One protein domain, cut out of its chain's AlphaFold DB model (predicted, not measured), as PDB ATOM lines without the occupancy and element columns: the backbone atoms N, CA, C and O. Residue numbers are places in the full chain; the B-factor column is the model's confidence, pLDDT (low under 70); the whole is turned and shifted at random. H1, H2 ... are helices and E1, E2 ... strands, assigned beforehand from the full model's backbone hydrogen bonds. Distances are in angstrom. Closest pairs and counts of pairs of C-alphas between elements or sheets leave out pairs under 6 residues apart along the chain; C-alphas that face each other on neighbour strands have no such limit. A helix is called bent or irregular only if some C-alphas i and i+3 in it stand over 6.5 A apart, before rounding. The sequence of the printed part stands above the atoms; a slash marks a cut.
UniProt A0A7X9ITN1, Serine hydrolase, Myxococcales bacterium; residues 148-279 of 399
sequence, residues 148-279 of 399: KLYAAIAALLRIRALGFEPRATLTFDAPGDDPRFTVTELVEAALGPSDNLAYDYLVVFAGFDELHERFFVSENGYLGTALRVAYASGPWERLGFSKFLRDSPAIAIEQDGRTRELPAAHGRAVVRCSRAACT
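This is residues 148 to 279 of the 399 residues of the protein "Serine hydrolase" of Myxococcales bacterium (UniProt A0A7X9ITN1). Three helices, H1, H2 and H3, pack together as a core with H3 nearest the middle, and a small four-stranded sheet, grazed by H2 and H3, lies toward one end of the longest axis. H4 and H5 lie at different sides of this core, and long stretches with no named element, residues 220 to 232, 239 to 250 and 263 to 279, run round it. The 132 printed residues hold five named helices and four named strands, in the order H1 E1 E2 H2 H3 H4 H5 E3 E4, a mixed class of helices and strands. The sheet runs E2 E1 E3 E4, antiparallel throughout. The whole is compact, with a radius of gyration of the C-alphas of 13.7 A and spans of 40 by 32 by 30 A.

H1, residues 148 to 161, begins at C-alpha 148 (174.943, 162.069, 120.105) and is 20.0 A long from first to last C-alpha. E1 is residues 169 to 172 and E2 residues 180 to 182. H2, residues 183 to 191, is 12.1 A long. H3, residues 196 to 206, is 15.3 A long and ends at C-alpha 206 (180.705, 163.811, 130.419). H4, residues 208 to 219, is 14.8 A long; it is neither bent nor irregular, but only just: C-alphas 216 and 219 are 6.4 A apart. H5 is residues 233 to 238. E3, residues 251 to 255, is 13.3 A long, and E4, residues 258 to 262, is 13.6 A long, ending at C-alpha 262 (182.103, 161.746, 140.886).

H3 is the hub. It touches H1, closest at the C-alphas of Ala 155 and Ala 206, 4.8 A apart, the same way at a tilt of 37 degrees, only just steep. It touches H2 at the C-alphas of Leu 186 and Ala 198, 4.9 A apart. H3 and H5 only just touch, with 3 pairs of C-alphas within 8 A, the closest being those of Leu 197 and Trp 236, 7.0 A apart. H1 and H2 touch at the C-alphas of Ala 152 and Val 187, 5.5 A apart, opposite ways at a shallow tilt of 12 degrees. H4 is close to H1 but not clearly touching, the C-alphas of Ala 154 and Phe 215 being 7.0 A apart. E1 and E2 form a hairpin, with N 170 and O 181 at 2.7 A, within hydrogen-bond range. E1 and E3 have N 171 and O 252 within this range at 2.8 A, and the hairpin E3 and E4 has N 253 and O 260 at 2.8 A. Every O i to N i+4 pair is within hydrogen-bond range in H1, H2, H3 and H5, and 4 of 8 are in H4.

The two C-alphas farthest apart, those of Gly 257 and Ser 274, are 42.3 A apart. The printed part has no cut. The links H4 to H5 and H5 to E3 are long. The mean pLDDT of the printed part is 96.8, and no printed residue is under 70.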
ATOM      1  N   LYS A 148     174.522 163.213 119.279       98.81
ATOM      2  CA  LYS A 148     174.943 162.069 120.105       98.81
ATOM      3  C   LYS A 148     176.412 161.717 119.899       98.81
ATOM      4  O   LYS A 148     177.039 161.196 120.818       98.81
ATOM      5  N   LEU A 149     176.961 162.043 118.726       98.81
ATOM      6  CA  LEU A 149     178.381 161.886 118.440       98.81
ATOM      7  C   LEU A 149     179.244 162.682 119.431       98.81
ATOM      8  O   LEU A 149     180.192 162.130 119.980       98.81
ATOM      9  N   TYR A 150     178.871 163.929 119.743       98.81
ATOM     10  CA  TYR A 150     179.597 164.744 120.723       98.81
ATOM     11  C   TYR A 150     179.619 164.105 122.112       98.81
ATOM     12  O   TYR A 150     180.673 164.036 122.740       98.81
ATOM     13  N   ALA A 151     178.465 163.621 122.581       98.81
ATOM     14  CA  ALA A 151     178.347 162.998 123.897       98.81
ATOM     15  C   ALA A 151     179.209 161.731 124.001       98.81
ATOM     16  O   ALA A 151     179.890 161.532 125.006       98.81
ATOM     17  N   ALA A 152     179.232 160.911 122.946       98.88
ATOM     18  CA  ALA A 152     180.072 159.720 122.882       98.88
ATOM     19  C   ALA A 152     181.571 160.061 122.935       98.88
ATOM     20  O   ALA A 152     182.294 159.493 123.752       98.88
ATOM     21  N   ILE A 153     182.030 161.023 122.123       98.88
ATOM     22  CA  ILE A 153     183.436 161.466 122.107       98.88
ATOM     23  C   ILE A 153     183.844 161.994 123.488       98.88
ATOM     24  O   ILE A 153     184.833 161.538 124.061       98.88
ATOM     25  N   ALA A 154     183.063 162.919 124.050       98.81
ATOM     26  CA  ALA A 154     183.377 163.542 125.331       98.81
ATOM     27  C   ALA A 154     183.401 162.530 126.489       98.81
ATOM     28  O   ALA A 154     184.277 162.600 127.353       98.81
ATOM     29  N   ALA A 155     182.485 161.556 126.501       98.81
ATOM     30  CA  ALA A 155     182.468 160.494 127.504       98.81
ATOM     31  C   ALA A 155     183.711 159.590 127.417       98.81
ATOM     32  O   ALA A 155     184.313 159.282 128.449       98.81
ATOM     33  N   LEU A 156     184.129 159.203 126.207       98.88
ATOM     34  CA  LEU A 156     185.338 158.397 125.987       98.88
ATOM     35  C   LEU A 156     186.602 159.143 126.441       98.88
ATOM     36  O   LEU A 156     187.424 158.590 127.171       98.88
ATOM     37  N   LEU A 157     186.724 160.428 126.105       98.69
ATOM     38  CA  LEU A 157     187.837 161.257 126.579       98.69
ATOM     39  C   LEU A 157     187.833 161.389 128.106       98.69
ATOM     40  O   LEU A 157     188.872 161.245 128.753       98.69
ATOM     41  N   ARG A 158     186.658 161.604 128.708       98.38
ATOM     42  CA  ARG A 158     186.534 161.776 130.157       98.38
ATOM     43  C   ARG A 158     186.894 160.516 130.931       98.38
ATOM     44  O   ARG A 158     187.638 160.617 131.903       98.38
ATOM     45  N   ILE A 159     186.411 159.336 130.531       98.69
ATOM     46  CA  ILE A 159     186.723 158.099 131.268       98.69
ATOM     47  C   ILE A 159     188.232 157.817 131.267       98.69
ATOM     48  O   ILE A 159     188.799 157.491 132.314       98.69
ATOM     49  N   ARG A 160     188.904 158.074 130.136       98.38
ATOM     50  CA  ARG A 160     190.364 157.977 130.010       98.38
ATOM     51  C   ARG A 160     191.075 159.007 130.886       98.38
ATOM     52  O   ARG A 160     191.978 158.640 131.637       98.38
ATOM     53  N   ALA A 161     190.630 160.265 130.872       98.06
ATOM     54  CA  ALA A 161     191.175 161.324 131.726       98.06
ATOM     55  C   ALA A 161     191.013 161.026 133.230       98.06
ATOM     56  O   ALA A 161     191.822 161.461 134.050       98.06
ATOM     57  N   LEU A 162     189.994 160.249 133.607       98.19
ATOM     58  CA  LEU A 162     189.781 159.789 134.979       98.19
ATOM     59  C   LEU A 162     190.662 158.585 135.365       98.19
ATOM     60  O   LEU A 162     190.671 158.221 136.544       98.19
ATOM     61  N   GLY A 163     191.418 158.012 134.420       98.19
ATOM     62  CA  GLY A 163     192.331 156.880 134.625       98.19
ATOM     63  C   GLY A 163     191.698 155.499 134.417       98.19
ATOM     64  O   GLY A 163     192.248 154.496 134.889       98.19
ATOM     65  N   PHE A 164     190.549 155.442 133.744       98.62
ATOM     66  CA  PHE A 164     189.760 154.233 133.516       98.62
ATOM     67  C   PHE A 164     189.621 153.931 132.017       98.62
ATOM     68  O   PHE A 164     189.838 154.788 131.162       98.62
ATOM     69  N   GLU A 165     189.269 152.693 131.691       98.25
ATOM     70  CA  GLU A 165     188.943 152.281 130.321       98.25
ATOM     71  C   GLU A 165     187.425 152.374 130.086       98.25
ATOM     72  O   GLU A 165     186.661 152.271 131.045       98.25
ATOM     73  N   PRO A 166     186.940 152.474 128.834       98.31
ATOM     74  CA  PRO A 166     185.503 152.511 128.539       98.31
ATOM     75  C   PRO A 166     184.704 151.270 128.962       98.31
ATOM     76  O   PRO A 166     183.473 151.293 128.931       98.31
ATOM     77  N   ARG A 167     185.379 150.181 129.356       98.19
ATOM     78  CA  ARG A 167     184.760 148.999 129.982       98.19
ATOM     79  C   ARG A 167     184.517 149.148 131.489       98.19
ATOM     80  O   ARG A 167     183.984 148.228 132.100       98.19
ATOM     81  N   ALA A 168     184.952 150.249 132.103       98.44
ATOM     82  CA  ALA A 168     184.647 150.546 133.496       98.44
ATOM     83  C   ALA A 168     183.133 150.681 133.683       98.44
ATOM     84  O   ALA A 168     182.451 151.270 132.842       98.44
ATOM     85  N   THR A 169     182.619 150.140 134.783       98.75
ATOM     86  CA  THR A 169     181.204 150.251 135.135       98.75
ATOM     87  C   THR A 169     180.953 151.603 135.784       98.75
ATOM     88  O   THR A 169     181.601 151.956 136.765       98.75
ATOM     89  N   LEU A 170     180.000 152.340 135.232       98.81
ATOM     90  CA  LEU A 170     179.382 153.521 135.805       98.81
ATOM     91  C   LEU A 170     178.121 153.095 136.552       98.81
ATOM     92  O   LEU A 170     177.303 152.362 135.999       98.81
ATOM     93  N   THR A 171     177.956 153.582 137.772       98.62
ATOM     94  CA  THR A 171     176.752 153.421 138.588       98.62
ATOM     95  C   THR A 171     176.234 154.816 138.903       98.62
ATOM     96  O   THR A 171     176.945 155.593 139.539       98.62
ATOM     97  N   PHE A 172     175.040 155.153 138.423       98.31
ATOM     98  CA  PHE A 172     174.429 156.467 138.629       98.31
ATOM     99  C   PHE A 172     173.515 156.411 139.855       98.31
ATOM    100  O   PHE A 172     172.594 155.605 139.872       98.31
ATOM    101  N   ASP A 173     173.759 157.263 140.849       97.19
ATOM    102  CA  ASP A 173     172.937 157.351 142.064       97.19
ATOM    103  C   ASP A 173     171.543 157.877 141.709       97.19
ATOM    104  O   ASP A 173     171.372 159.063 141.406       97.19
ATOM    105  N   ALA A 174     170.556 156.982 141.687       91.81
ATOM    106  CA  ALA A 174     169.184 157.307 141.331       91.81
ATOM    107  C   ALA A 174     168.222 156.863 142.442       91.81
ATOM    108  O   ALA A 174     168.394 155.798 143.036       91.81
ATOM    109  N   PRO A 175     167.146 157.624 142.714       85.19
ATOM    110  CA  PRO A 175     166.124 157.199 143.660       85.19
ATOM    111  C   PRO A 175     165.471 155.850 143.292       85.19
ATOM    112  O   PRO A 175     164.537 155.791 142.495       85.19
ATOM    113  N   GLY A 176     165.905 154.771 143.945       82.81
ATOM    114  CA  GLY A 176     165.234 153.464 143.959       82.81
ATOM    115  C   GLY A 176     166.061 152.311 143.396       82.81
ATOM    116  O   GLY A 176     166.074 151.243 144.006       82.81
ATOM    117  N   ASP A 177     166.748 152.520 142.278       87.75
ATOM    118  CA  ASP A 177     167.683 151.557 141.693       87.75
ATOM    119  C   ASP A 177     168.794 152.326 140.993       87.75
ATOM    120  O   ASP A 177     168.487 153.241 140.233       87.75
ATOM    121  N   ASP A 178     170.046 151.951 141.239       93.00
ATOM    122  CA  ASP A 178     171.211 152.633 140.687       93.00
ATOM    123  C   ASP A 178     171.517 152.053 139.303       93.00
ATOM    124  O   ASP A 178     172.033 150.932 139.214       93.00
ATOM    125  N   PRO A 179     171.232 152.759 138.197       96.75
ATOM    126  CA  PRO A 179     171.435 152.213 136.866       96.75
ATOM    127  C   PRO A 179     172.930 152.017 136.607       96.75
ATOM    128  O   PRO A 179     173.743 152.908 136.878       96.75
ATOM    129  N   ARG A 180     173.294 150.844 136.073       98.12
ATOM    130  CA  ARG A 180     174.689 150.440 135.853       98.12
ATOM    131  C   ARG A 180     174.959 150.147 134.390       98.12
ATOM    132  O   ARG A 180     174.295 149.296 133.805       98.12
ATOM    133  N   PHE A 181     175.977 150.796 133.839       98.44
ATOM    134  CA  PHE A 181     176.399 150.620 132.450       98.44
ATOM    135  C   PHE A 181     177.900 150.818 132.326       98.44
ATOM    136  O   PHE A 181     178.504 151.556 133.096       98.44
ATOM    137  N   THR A 182     178.522 150.231 131.320       98.81
ATOM    138  CA  THR A 182     179.843 150.662 130.862       98.81
ATOM    139  C   THR A 182     179.721 151.850 129.910       98.81
ATOM    140  O   THR A 182     178.691 152.044 129.261       98.81
ATOM    141  N   VAL A 183     180.789 152.643 129.773       98.69
ATOM    142  CA  VAL A 183     180.828 153.707 128.750       98.69
ATOM    143  C   VAL A 183     180.659 153.105 127.352       98.69
ATOM    144  O   VAL A 183     179.966 153.682 126.520       98.69
ATOM    145  N   THR A 184     181.231 151.922 127.114       98.75
ATOM    146  CA  THR A 184     181.103 151.193 125.841       98.75
ATOM    147  C   THR A 184     179.642 150.887 125.511       98.75
ATOM    148  O   THR A 184     179.184 151.257 124.435       98.75
ATOM    149  N   GLU A 185     178.888 150.299 126.445       98.81
ATOM    150  CA  GLU A 185     177.463 149.983 126.246       98.81
ATOM    151  C   GLU A 185     176.637 151.238 125.945       98.81
ATOM    152  O   GLU A 185     175.793 151.235 125.045       98.81
ATOM    153  N   LEU A 186     176.904 152.336 126.660       98.88
ATOM    154  CA  LEU A 186     176.220 153.606 126.429       98.88
ATOM    155  C   LEU A 186     176.538 154.185 125.042       98.88
ATOM    156  O   LEU A 186     175.631 154.655 124.357       98.88
ATOM    157  N   VAL A 187     177.799 154.133 124.601       98.75
ATOM    158  CA  VAL A 187     178.218 154.591 123.263       98.75
ATOM    159  C   VAL A 187     177.573 153.742 122.165       98.75
ATOM    160  O   VAL A 187     177.015 154.294 121.214       98.75
ATOM    161  N   GLU A 188     177.593 152.415 122.307       98.25
ATOM    162  CA  GLU A 188     176.977 151.492 121.349       98.25
ATOM    163  C   GLU A 188     175.474 151.741 121.217       98.25
ATOM    164  O   GLU A 188     174.975 151.887 120.098       98.25
ATOM    165  N   ALA A 189     174.762 151.888 122.338       98.31
ATOM    166  CA  ALA A 189     173.333 152.185 122.344       98.31
ATOM    167  C   ALA A 189     173.017 153.586 121.782       98.31
ATOM    168  O   ALA A 189     172.082 153.756 120.991       98.31
ATOM    169  N   ALA A 190     173.800 154.607 122.132       98.31
ATOM    170  CA  ALA A 190     173.548 155.978 121.695       98.31
ATOM    171  C   ALA A 190     173.838 156.206 120.202       98.31
ATOM    172  O   ALA A 190     173.162 157.027 119.576       98.31
ATOM    173  N   LEU A 191     174.814 155.509 119.610       97.56
ATOM    174  CA  LEU A 191     175.183 155.700 118.202       97.56
ATOM    175  C   LEU A 191     174.578 154.657 117.260       97.56
ATOM    176  O   LEU A 191     174.188 155.026 116.153       97.56
ATOM    177  N   GLY A 192     174.460 153.396 117.692       95.38
ATOM    178  CA  GLY A 192     173.917 152.295 116.892       95.38
ATOM    179  C   GLY A 192     172.401 152.410 116.698       95.38
ATOM    180  O   GLY A 192     171.953 152.960 115.691       95.38
ATOM    181  N   PRO A 193     171.573 151.957 117.660       95.88
ATOM    182  CA  PRO A 193     170.122 152.106 117.577       95.88
ATOM    183  C   PRO A 193     169.671 153.554 117.799       95.88
ATOM    184  O   PRO A 193     168.504 153.874 117.577       95.88
ATOM    185  N   SER A 194     170.569 154.465 118.187       97.06
ATOM    186  CA  SER A 194     170.249 155.855 118.503       97.06
ATOM    187  C   SER A 194     169.321 155.970 119.713       97.06
ATOM    188  O   SER A 194     168.336 156.713 119.672       97.06
ATOM    189  N   ASP A 195     169.641 155.258 120.793       98.12
ATOM    190  CA  ASP A 195     168.914 155.285 122.064       98.12
ATOM    191  C   ASP A 195     169.057 156.648 122.766       98.12
ATOM    192  O   ASP A 195     170.139 157.242 122.804       98.12
ATOM    193  N   ASN A 196     167.940 157.219 123.223       98.38
ATOM    194  CA  ASN A 196     167.927 158.552 123.838       98.38
ATOM    195  C   ASN A 196     168.374 158.527 125.299       98.38
ATOM    196  O   ASN A 196     169.015 159.476 125.733       98.38
ATOM    197  N   LEU A 197     168.073 157.455 126.031       98.31
ATOM    198  CA  LEU A 197     168.409 157.348 127.442       98.31
ATOM    199  C   LEU A 197     169.918 157.132 127.625       98.31
ATOM    200  O   LEU A 197     170.543 157.793 128.447       98.31
ATOM    201  N   ALA A 198     170.526 156.288 126.789       98.75
ATOM    202  CA  ALA A 198     171.973 156.103 126.742       98.75
ATOM    203  C   ALA A 198     172.708 157.413 126.418       98.75
ATOM    204  O   ALA A 198     173.720 157.728 127.040       98.75
ATOM    205  N   TYR A 199     172.171 158.212 125.489       98.81
ATOM    206  CA  TYR A 199     172.687 159.554 125.211       98.81
ATOM    207  C   TYR A 199     172.619 160.467 126.442       98.81
ATOM    208  O   TYR A 199     173.616 161.118 126.754       98.81
ATOM    209  N   ASP A 200     171.494 160.491 127.160       98.75
ATOM    210  CA  ASP A 200     171.334 161.335 128.349       98.75
ATOM    211  C   ASP A 200     172.368 160.968 129.434       98.75
ATOM    212  O   ASP A 200     173.028 161.856 129.983       98.75
ATOM    213  N   TYR A 201     172.613 159.668 129.653       98.81
ATOM    214  CA  TYR A 201     173.683 159.191 130.537       98.81
ATOM    215  C   TYR A 201     175.084 159.605 130.074       98.81
ATOM    216  O   TYR A 201     175.891 160.009 130.911       98.81
ATOM    217  N   LEU A 202     175.391 159.539 128.771       98.88
ATOM    218  CA  LEU A 202     176.687 159.989 128.243       98.88
ATOM    219  C   LEU A 202     176.912 161.482 128.498       98.88
ATOM    220  O   LEU A 202     178.004 161.863 128.916       98.88
ATOM    221  N   VAL A 203     175.893 162.322 128.279       98.75
ATOM    222  CA  VAL A 203     175.993 163.772 128.519       98.75
ATOM    223  C   VAL A 203     176.243 164.060 129.995       98.75
ATOM    224  O   VAL A 203     177.141 164.829 130.340       98.75
ATOM    225  N   VAL A 204     175.479 163.418 130.875       98.50
ATOM    226  CA  VAL A 204     175.595 163.623 132.320       98.50
ATOM    227  C   VAL A 204     176.923 163.094 132.857       98.50
ATOM    228  O   VAL A 204     177.566 163.774 133.657       98.50
ATOM    229  N   PHE A 205     177.390 161.945 132.365       98.81
ATOM    230  CA  PHE A 205     178.712 161.426 132.701       98.81
ATOM    231  C   PHE A 205     179.835 162.346 132.214       98.81
ATOM    232  O   PHE A 205     180.755 162.627 132.983       98.81
ATOM    233  N   ALA A 206     179.754 162.847 130.972       98.62
ATOM    234  CA  ALA A 206     180.705 163.811 130.419       98.62
ATOM    235  C   ALA A 206     180.781 165.094 131.268       98.62
ATOM    236  O   ALA A 206     181.858 165.672 131.415       98.62
ATOM    237  N   GLY A 207     179.672 165.472 131.909       98.31
ATOM    238  CA  GLY A 207     179.586 166.572 132.861       98.31
ATOM    239  C   GLY A 207     179.349 167.912 132.168       98.31
ATOM    240  O   GLY A 207     180.029 168.268 131.208       98.31
ATOM    241  N   PHE A 208     178.386 168.681 132.675       98.44
ATOM    242  CA  PHE A 208     177.887 169.870 131.981       98.44
ATOM    243  C   PHE A 208     178.952 170.954 131.754       98.44
ATOM    244  O   PHE A 208     179.077 171.447 130.634       98.44
ATOM    245  N   ASP A 209     179.724 171.312 132.781       98.12
ATOM    246  CA  ASP A 209     180.759 172.353 132.663       98.12
ATOM    247  C   ASP A 209     181.944 171.881 131.815       98.12
ATOM    248  O   ASP A 209     182.442 172.627 130.975       98.12
ATOM    249  N   GLU A 210     182.340 170.616 131.967       97.38
ATOM    250  CA  GLU A 210     183.396 170.010 131.148       97.38
ATOM    251  C   GLU A 210     183.010 170.024 129.665       97.38
ATOM    252  O   GLU A 210     183.815 170.410 128.822       97.38
ATOM    253  N   LEU A 211     181.762 169.676 129.341       97.81
ATOM    254  CA  LEU A 211     181.255 169.748 127.975       97.81
ATOM    255  C   LEU A 211     181.271 171.179 127.435       97.81
ATOM    256  O   LEU A 211     181.799 171.418 126.355       97.81
ATOM    257  N   HIS A 212     180.686 172.131 128.158       98.00
ATOM    258  CA  HIS A 212     180.365 173.441 127.586       98.00
ATOM    259  C   HIS A 212     181.467 174.489 127.721       98.00
ATOM    260  O   HIS A 212     181.512 175.406 126.909       98.00
ATOM    261  N   GLU A 213     182.359 174.381 128.702       96.00
ATOM    262  CA  GLU A 213     183.490 175.308 128.837       96.00
ATOM    263  C   GLU A 213     184.755 174.724 128.216       96.00
ATOM    264  O   GLU A 213     185.494 175.430 127.523       96.00
ATOM    265  N   ARG A 214     184.994 173.426 128.433       96.06
ATOM    266  CA  ARG A 214     186.245 172.794 128.032       96.06
ATOM    267  C   ARG A 214     186.160 172.132 126.663       96.06
ATOM    268  O   ARG A 214     186.791 172.636 125.735       96.06
ATOM    269  N   PHE A 215     185.363 171.072 126.531       97.50
ATOM    270  CA  PHE A 215     185.268 170.275 125.309       97.50
ATOM    271  C   PHE A 215     184.767 171.114 124.130       97.50
ATOM    272  O   PHE A 215     185.479 171.259 123.145       97.50
ATOM    273  N   PHE A 216     183.582 171.722 124.218       97.19
ATOM    274  CA  PHE A 216     183.029 172.507 123.116       97.19
ATOM    275  C   PHE A 216     183.830 173.780 122.868       97.19
ATOM    276  O   PHE A 216     184.284 173.995 121.751       97.19
ATOM    277  N   VAL A 217     184.047 174.613 123.885       94.06
ATOM    278  CA  VAL A 217     184.613 175.951 123.669       94.06
ATOM    279  C   VAL A 217     186.136 175.921 123.584       94.06
ATOM    280  O   VAL A 217     186.681 176.202 122.519       94.06
ATOM    281  N   SER A 218     186.834 175.599 124.677       93.31
ATOM    282  CA  SER A 218     188.289 175.808 124.735       93.31
ATOM    283  C   SER A 218     189.105 174.838 123.878       93.31
ATOM    284  O   SER A 218     190.107 175.246 123.301       93.31
ATOM    285  N   GLU A 219     188.687 173.574 123.782       93.56
ATOM    286  CA  GLU A 219     189.458 172.531 123.098       93.56
ATOM    287  C   GLU A 219     189.065 172.403 121.623       93.56
ATOM    288  O   GLU A 219     189.913 172.106 120.785       93.56
ATOM    289  N   ASN A 220     187.793 172.644 121.281       94.38
ATOM    290  CA  ASN A 220     187.289 172.345 119.937       94.38
ATOM    291  C   ASN A 220     186.696 173.534 119.169       94.38
ATOM    292  O   ASN A 220     186.526 173.420 117.954       94.38
ATOM    293  N   GLY A 221     186.433 174.675 119.814       93.81
ATOM    294  CA  GLY A 221     185.884 175.865 119.153       93.81
ATOM    295  C   GLY A 221     184.429 175.725 118.673       93.81
ATOM    296  O   GLY A 221     184.007 176.457 117.782       93.81
ATOM    297  N   TYR A 222     183.652 174.799 119.240       95.38
ATOM    298  CA  TYR A 222     182.236 174.557 118.939       95.38
ATOM    299  C   TYR A 222     181.319 175.537 119.689       95.38
ATOM    300  O   TYR A 222     180.587 175.173 120.610       95.38
ATOM    301  N   LEU A 223     181.389 176.815 119.316       93.31
ATOM    302  CA  LEU A 223     180.679 177.915 119.979       93.31
ATOM    303  C   LEU A 223     179.149 177.882 119.794       93.31
ATOM    304  O   LEU A 223     178.426 178.496 120.581       93.31
ATOM    305  N   GLY A 224     178.657 177.207 118.753       94.50
ATOM    306  CA  GLY A 224     177.235 177.015 118.467       94.50
ATOM    307  C   GLY A 224     176.638 175.758 119.102       94.50
ATOM    308  O   GLY A 224     175.419 175.570 119.039       94.50
ATOM    309  N   THR A 225     177.464 174.909 119.722       97.12
ATOM    310  CA  THR A 225     177.027 173.628 120.276       97.12
ATOM    311  C   THR A 225     176.666 173.724 121.757       97.12
ATOM    312  O   THR A 225     177.415 174.249 122.579       97.12
ATOM    313  N   ALA A 226     175.507 173.172 122.120       97.62
ATOM    314  CA  ALA A 226     175.117 172.965 123.511       97.62
ATOM    315  C   ALA A 226     174.130 171.800 123.653       97.62
ATOM    316  O   ALA A 226     173.227 171.652 122.830       97.62
ATOM    317  N   LEU A 227     174.256 171.027 124.734       97.88
ATOM    318  CA  LEU A 227     173.401 169.891 125.095       97.88
ATOM    319  C   LEU A 227     172.750 170.180 126.456       97.88
ATOM    320  O   LEU A 227     173.422 170.187 127.486       97.88
ATOM    321  N   ARG A 228     171.449 170.488 126.474       96.69
ATOM    322  CA  ARG A 228     170.788 171.096 127.646       96.69
ATOM    323  C   ARG A 228     169.701 170.246 128.275       96.69
ATOM    324  O   ARG A 228     169.541 170.281 129.492       96.69
ATOM    325  N   VAL A 229     168.909 169.563 127.456       97.50
ATOM    326  CA  VAL A 229     167.707 168.856 127.915       97.50
ATOM    327  C   VAL A 229     167.788 167.401 127.493       97.50
ATOM    328  O   VAL A 229     168.169 167.111 126.358       97.50
ATOM    329  N   ALA A 230     167.399 166.520 128.409       98.00
ATOM    330  CA  ALA A 230     167.312 165.088 128.197       98.00
ATOM    331  C   ALA A 230     166.426 164.769 126.985       98.00
ATOM    332  O   ALA A 230     165.297 165.260 126.872       98.00
ATOM    333  N   TYR A 231     166.923 163.940 126.073       97.88
ATOM    334  CA  TYR A 231     166.172 163.480 124.905       97.88
ATOM    335  C   TYR A 231     165.111 162.448 125.289       97.88
ATOM    336  O   TYR A 231     164.082 162.342 124.619       97.88
ATOM    337  N   ALA A 232     165.336 161.694 126.364       97.06
ATOM    338  CA  ALA A 232     164.363 160.806 126.978       97.06
ATOM    339  C   ALA A 232     163.768 161.441 128.244       97.06
ATOM    340  O   ALA A 232     163.655 160.762 129.258       97.06
ATOM    341  N   SER A 233     163.357 162.718 128.203       95.81
ATOM    342  CA  SER A 233     162.936 163.472 129.401       95.81
ATOM    343  C   SER A 233     161.927 162.731 130.285       95.81
ATOM    344  O   SER A 233     162.129 162.641 131.486       95.81
ATOM    345  N   GLY A 234     160.892 162.112 129.703       96.25
ATOM    346  CA  GLY A 234     159.901 161.341 130.462       96.25
ATOM    347  C   GLY A 234     160.499 160.135 131.211       96.25
ATOM    348  O   GLY A 234     160.336 160.045 132.427       96.25
ATOM    349  N   PRO A 235     161.152 159.173 130.524       95.88
ATOM    350  CA  PRO A 235     161.918 158.111 131.182       95.88
ATOM    351  C   PRO A 235     162.971 158.609 132.180       95.88
ATOM    352  O   PRO A 235     163.075 158.047 133.262       95.88
ATOM    353  N   TRP A 236     163.696 159.673 131.840       96.12
ATOM    354  CA  TRP A 236     164.751 160.272 132.653       96.12
ATOM    355  C   TRP A 236     164.218 160.837 133.977       96.12
ATOM    356  O   TRP A 236     164.731 160.521 135.045       96.12
ATOM    357  N   GLU A 237     163.115 161.587 133.932       95.81
ATOM    358  CA  GLU A 237     162.453 162.131 135.123       95.81
ATOM    359  C   GLU A 237     161.845 161.031 136.006       95.81
ATOM    360  O   GLU A 237     161.822 161.162 137.229       95.81
ATOM    361  N   ARG A 238     161.398 159.907 135.423       94.69
ATOM    362  CA  ARG A 238     160.924 158.748 136.206       94.69
ATOM    363  C   ARG A 238     162.025 158.069 137.015       94.69
ATOM    364  O   ARG A 238     161.701 157.428 138.008       94.69
ATOM    365  N   LEU A 239     163.285 158.224 136.615       92.69
ATOM    366  CA  LEU A 239     164.442 157.786 137.398       92.69
ATOM    367  C   LEU A 239     164.791 158.774 138.522       92.69
ATOM    368  O   LEU A 239     165.750 158.551 139.243       92.69
ATOM    369  N   GLY A 240     164.037 159.867 138.680       94.00
ATOM    370  CA  GLY A 240     164.283 160.889 139.699       94.00
ATOM    371  C   GLY A 240     165.296 161.958 139.289       94.00
ATOM    372  O   GLY A 240     165.651 162.800 140.113       94.00
ATOM    373  N   PHE A 241     165.747 161.963 138.032       95.75
ATOM    374  CA  PHE A 241     166.674 162.970 137.525       95.75
ATOM    375  C   PHE A 241     165.955 164.217 136.995       95.75
ATOM    376  O   PHE A 241     164.823 164.171 136.517       95.75
ATOM    377  N   SER A 242     166.644 165.358 137.031       95.38
ATOM    378  CA  SER A 242     166.196 166.586 136.367       95.38
ATOM    379  C   SER A 242     166.249 166.416 134.851       95.38
ATOM    380  O   SER A 242     167.257 165.957 134.314       95.38
ATOM    381  N   LYS A 243     165.211 166.854 134.126       96.44
ATOM    382  CA  LYS A 243     165.246 166.896 132.651       96.44
ATOM    383  C   LYS A 243     166.346 167.801 132.093       96.44
ATOM    384  O   LYS A 243     166.662 167.706 130.908       96.44
ATOM    385  N   PHE A 244     166.883 168.718 132.898       97.31
ATOM    386  CA  PHE A 244     167.992 169.571 132.502       97.31
ATOM    387  C   PHE A 244     169.306 168.845 132.781       97.31
ATOM    388  O   PHE A 244     169.661 168.604 133.929       97.31
ATOM    389  N   LEU A 245     170.076 168.580 131.727       97.06
ATOM    390  CA  LEU A 245     171.351 167.850 131.787       97.06
ATOM    391  C   LEU A 245     172.480 168.655 132.462       97.06
ATOM    392  O   LEU A 245     173.631 168.229 132.493       97.06
ATOM    393  N   ARG A 246     172.154 169.842 132.990       97.44
ATOM    394  CA  ARG A 246     173.017 170.625 133.876       97.44
ATOM    395  C   ARG A 246     173.148 169.988 135.255       97.44
ATOM    396  O   ARG A 246     174.167 170.195 135.910       97.44
ATOM    397  N   ASP A 247     172.140 169.232 135.673       97.25
ATOM    398  CA  ASP A 247     172.168 168.465 136.909       97.25
ATOM    399  C   ASP A 247     172.704 167.059 136.626       97.25
ATOM    400  O   ASP A 247     172.232 166.364 135.726       97.25
ATOM    401  N   SER A 248     173.686 166.639 137.415       96.88
ATOM    402  CA  SER A 248     174.262 165.295 137.378       96.88
ATOM    403  C   SER A 248     174.148 164.647 138.760       96.88
ATOM    404  O   SER A 248     174.434 165.322 139.756       96.88
ATOM    405  N   PRO A 249     173.726 163.371 138.851       97.44
ATOM    406  CA  PRO A 249     173.758 162.633 140.105       97.44
ATOM    407  C   PRO A 249     175.204 162.305 140.487       97.44
ATOM    408  O   PRO A 249     176.136 162.551 139.716       97.44
ATOM    409  N   ALA A 250     175.399 161.722 141.670       98.25
ATOM    410  CA  ALA A 250     176.670 161.079 141.965       98.25
ATOM    411  C   ALA A 250     176.866 159.879 141.022       98.25
ATOM    412  O   ALA A 250     175.907 159.202 140.644       98.25
ATOM    413  N   ILE A 251     178.105 159.641 140.600       98.75
ATOM    414  CA  ILE A 251     178.448 158.550 139.685       98.75
ATOM    415  C   ILE A 251     179.647 157.805 140.253       98.75
ATOM    416  O   ILE A 251     180.748 158.357 140.332       98.75
ATOM    417  N   ALA A 252     179.454 156.543 140.618       98.62
ATOM    418  CA  ALA A 252     180.554 155.660 140.973       98.62
ATOM    419  C   ALA A 252     181.122 154.996 139.712       98.62
ATOM    420  O   ALA A 252     180.384 154.550 138.838       98.62
ATOM    421  N   ILE A 253     182.445 154.935 139.626       98.81
ATOM    422  CA  ILE A 253     183.205 154.320 138.539       98.81
ATOM    423  C   ILE A 253     183.988 153.161 139.134       98.81
ATOM    424  O   ILE A 253     184.768 153.365 140.066       98.81
ATOM    425  N   GLU A 254     183.817 151.965 138.583       98.62
ATOM    426  CA  GLU A 254     184.455 150.744 139.070       98.62
ATOM    427  C   GLU A 254     185.170 150.008 137.931       98.62
ATOM    428  O   GLU A 254     184.594 149.749 136.872       98.62
ATOM    429  N   GLN A 255     186.437 149.643 138.143       98.38
ATOM    430  CA  GLN A 255     187.195 148.808 137.209       98.38
ATOM    431  C   GLN A 255     188.323 148.067 137.925       98.38
ATOM    432  O   GLN A 255     189.204 148.693 138.515       98.38
ATOM    433  N   ASP A 256     188.337 146.737 137.819       96.94
ATOM    434  CA  ASP A 256     189.421 145.878 138.318       96.94
ATOM    435  C   ASP A 256     189.781 146.166 139.801       96.94
ATOM    436  O   ASP A 256     190.947 146.240 140.182       96.94
ATOM    437  N   GLY A 257     188.762 146.393 140.641       96.00
ATOM    438  CA  GLY A 257     188.908 146.713 142.069       96.00
ATOM    439  C   GLY A 257     189.281 148.168 142.385       96.00
ATOM    440  O   GLY A 257     189.303 148.546 143.556       96.00
ATOM    441  N   ARG A 258     189.546 149.002 141.372       98.00
ATOM    442  CA  ARG A 258     189.693 150.456 141.528       98.00
ATOM    443  C   ARG A 258     188.319 151.102 141.510       98.00
ATOM    444  O   ARG A 258     187.500 150.774 140.652       98.00
ATOM    445  N   THR A 259     188.105 152.054 142.408       97.88
ATOM    446  CA  THR A 259     186.876 152.840 142.463       97.88
ATOM    447  C   THR A 259     187.184 154.330 142.445       97.88
ATOM    448  O   THR A 259     188.227 154.781 142.926       97.88
ATOM    449  N   ARG A 260     186.278 155.108 141.857       98.44
ATOM    450  CA  ARG A 260     186.279 156.568 141.924       98.44
ATOM    451  C   ARG A 260     184.845 157.057 141.960       98.44
ATOM    452  O   ARG A 260     184.015 156.560 141.215       98.44
ATOM    453  N   GLU A 261     184.580 158.061 142.777       98.31
ATOM    454  CA  GLU A 261     183.277 158.710 142.830       98.31
ATOM    455  C   GLU A 261     183.368 160.095 142.189       98.31
ATOM    456  O   GLU A 261     184.299 160.865 142.450       98.31
ATOM    457  N   LEU A 262     182.414 160.394 141.315       98.38
ATOM    458  CA  LEU A 262     182.103 161.746 140.886       98.38
ATOM    459  C   LEU A 262     180.932 162.222 141.753       98.38
ATOM    460  O   LEU A 262     179.885 161.576 141.721       98.38
ATOM    461  N   PRO A 263     181.077 163.306 142.533       98.06
ATOM    462  CA  PRO A 263     179.969 163.804 143.335       98.06
ATOM    463  C   PRO A 263     178.862 164.346 142.428       98.06
ATOM    464  O   PRO A 263     179.143 164.830 141.327       98.06
ATOM    465  N   ALA A 264     177.626 164.337 142.930       97.81
ATOM    466  CA  ALA A 264     176.533 165.066 142.302       97.81
ATOM    467  C   ALA A 264     176.937 166.528 142.063       97.81
ATOM    468  O   ALA A 264     177.548 167.173 142.923       97.81
ATOM    469  N   ALA A 265     176.603 167.056 140.889       97.62
ATOM    470  CA  ALA A 265     177.018 168.390 140.486       97.62
ATOM    471  C   ALA A 265     175.928 169.124 139.708       97.62
ATOM    472  O   ALA A 265     175.190 168.535 138.920       97.62
ATOM    473  N   HIS A 266     175.897 170.442 139.908       98.06
ATOM    474  CA  HIS A 266     175.127 171.390 139.116       98.06
ATOM    475  C   HIS A 266     176.097 172.244 138.297       98.06
ATOM    476  O   HIS A 266     176.925 172.965 138.865       98.06
ATOM    477  N   GLY A 267     176.007 172.149 136.972       97.19
ATOM    478  CA  GLY A 267     176.839 172.934 136.065       97.19
ATOM    479  C   GLY A 267     176.551 174.434 136.146       97.19
ATOM    480  O   GLY A 267     175.413 174.859 136.323       97.19
ATOM    481  N   ARG A 268     177.581 175.262 135.998       97.00
ATOM    482  CA  ARG A 268     177.497 176.731 136.003       97.00
ATOM    483  C   ARG A 268     177.752 177.359 134.633       97.00
ATOM    484  O   ARG A 268     177.549 178.564 134.492       97.00
ATOM    485  N   ALA A 269     178.155 176.569 133.638       95.38
ATOM    486  CA  ALA A 269     178.454 177.063 132.304       95.38
ATOM    487  C   ALA A 269     177.258 177.811 131.693       95.38
ATOM    488  O   ALA A 269     176.105 177.350 131.715       95.38
ATOM    489  N   VAL A 270     177.534 178.981 131.120       93.50
ATOM    490  CA  VAL A 270     176.531 179.793 130.427       93.50
ATOM    491  C   VAL A 270     176.443 179.328 128.981       93.50
ATOM    492  O   VAL A 270     177.382 179.488 128.210       93.50
ATOM    493  N   VAL A 271     175.289 178.777 128.606       92.12
ATOM    494  CA  VAL A 271     175.059 178.202 127.277       92.12
ATOM    495  C   VAL A 271     174.016 179.007 126.513       92.12
ATOM    496  O   VAL A 271     172.954 179.339 127.041       92.12
ATOM    497  N   ARG A 272     174.304 179.319 125.248       87.94
ATOM    498  CA  ARG A 272     173.390 180.040 124.354       87.94
ATOM    499  C   ARG A 272     172.682 179.050 123.437       87.94
ATOM    500  O   ARG A 272     173.065 178.859 122.294       87.94
ATOM    501  N   CYS A 273     171.653 178.399 123.960       92.38
ATOM    502  CA  CYS A 273     170.807 177.495 123.189       92.38
ATOM    503  C   CYS A 273     169.414 177.488 123.804       92.38
ATOM    504  O   CYS A 273     169.293 177.252 124.999       92.38
ATOM    505  N   SER A 274     168.364 177.744 123.028       89.50
ATOM    506  CA  SER A 274     166.976 177.761 123.521       89.50
ATOM    507  C   SER A 274     166.288 176.393 123.448       89.50
ATOM    508  O   SER A 274     165.221 176.215 124.029       89.50
ATOM    509  N   ARG A 275     166.896 175.418 122.762       91.75
ATOM    510  CA  ARG A 275     166.349 174.074 122.526       91.75
ATOM    511  C   ARG A 275     167.008 173.019 123.421       91.75
ATOM    512  O   ARG A 275     167.873 173.324 124.240       91.75
ATOM    513  N   ALA A 276     166.589 171.763 123.246       94.69
ATOM    514  CA  ALA A 276     167.191 170.616 123.924       94.69
ATOM    515  C   ALA A 276     168.670 170.432 123.562       94.69
ATOM    516  O   ALA A 276     169.489 170.162 124.439       94.69
ATOM    517  N   ALA A 277     168.999 170.628 122.286       97.31
ATOM    518  CA  ALA A 277     170.360 170.720 121.791       97.31
ATOM    519  C   ALA A 277     170.443 171.751 120.662       97.31
ATOM    520  O   ALA A 277     169.461 171.969 119.946       97.31
ATOM    521  N   CYS A 278     171.618 172.349 120.507       97.12
ATOM    522  CA  CYS A 278     171.979 173.241 119.412       97.12
ATOM    523  C   CYS A 278     173.372 172.855 118.901       97.12
ATOM    524  O   CYS A 278     174.147 172.259 119.647       97.12
ATOM    525  N   THR A 279     173.654 173.149 117.636       97.75
ATOM    526  CA  THR A 279     174.948 172.971 116.950       97.75
ATOM    527  C   THR A 279     174.868 173.733 115.629       97.75
ATOM    528  O   THR A 279     173.783 174.167 115.233       97.75
TER     529      THR A 279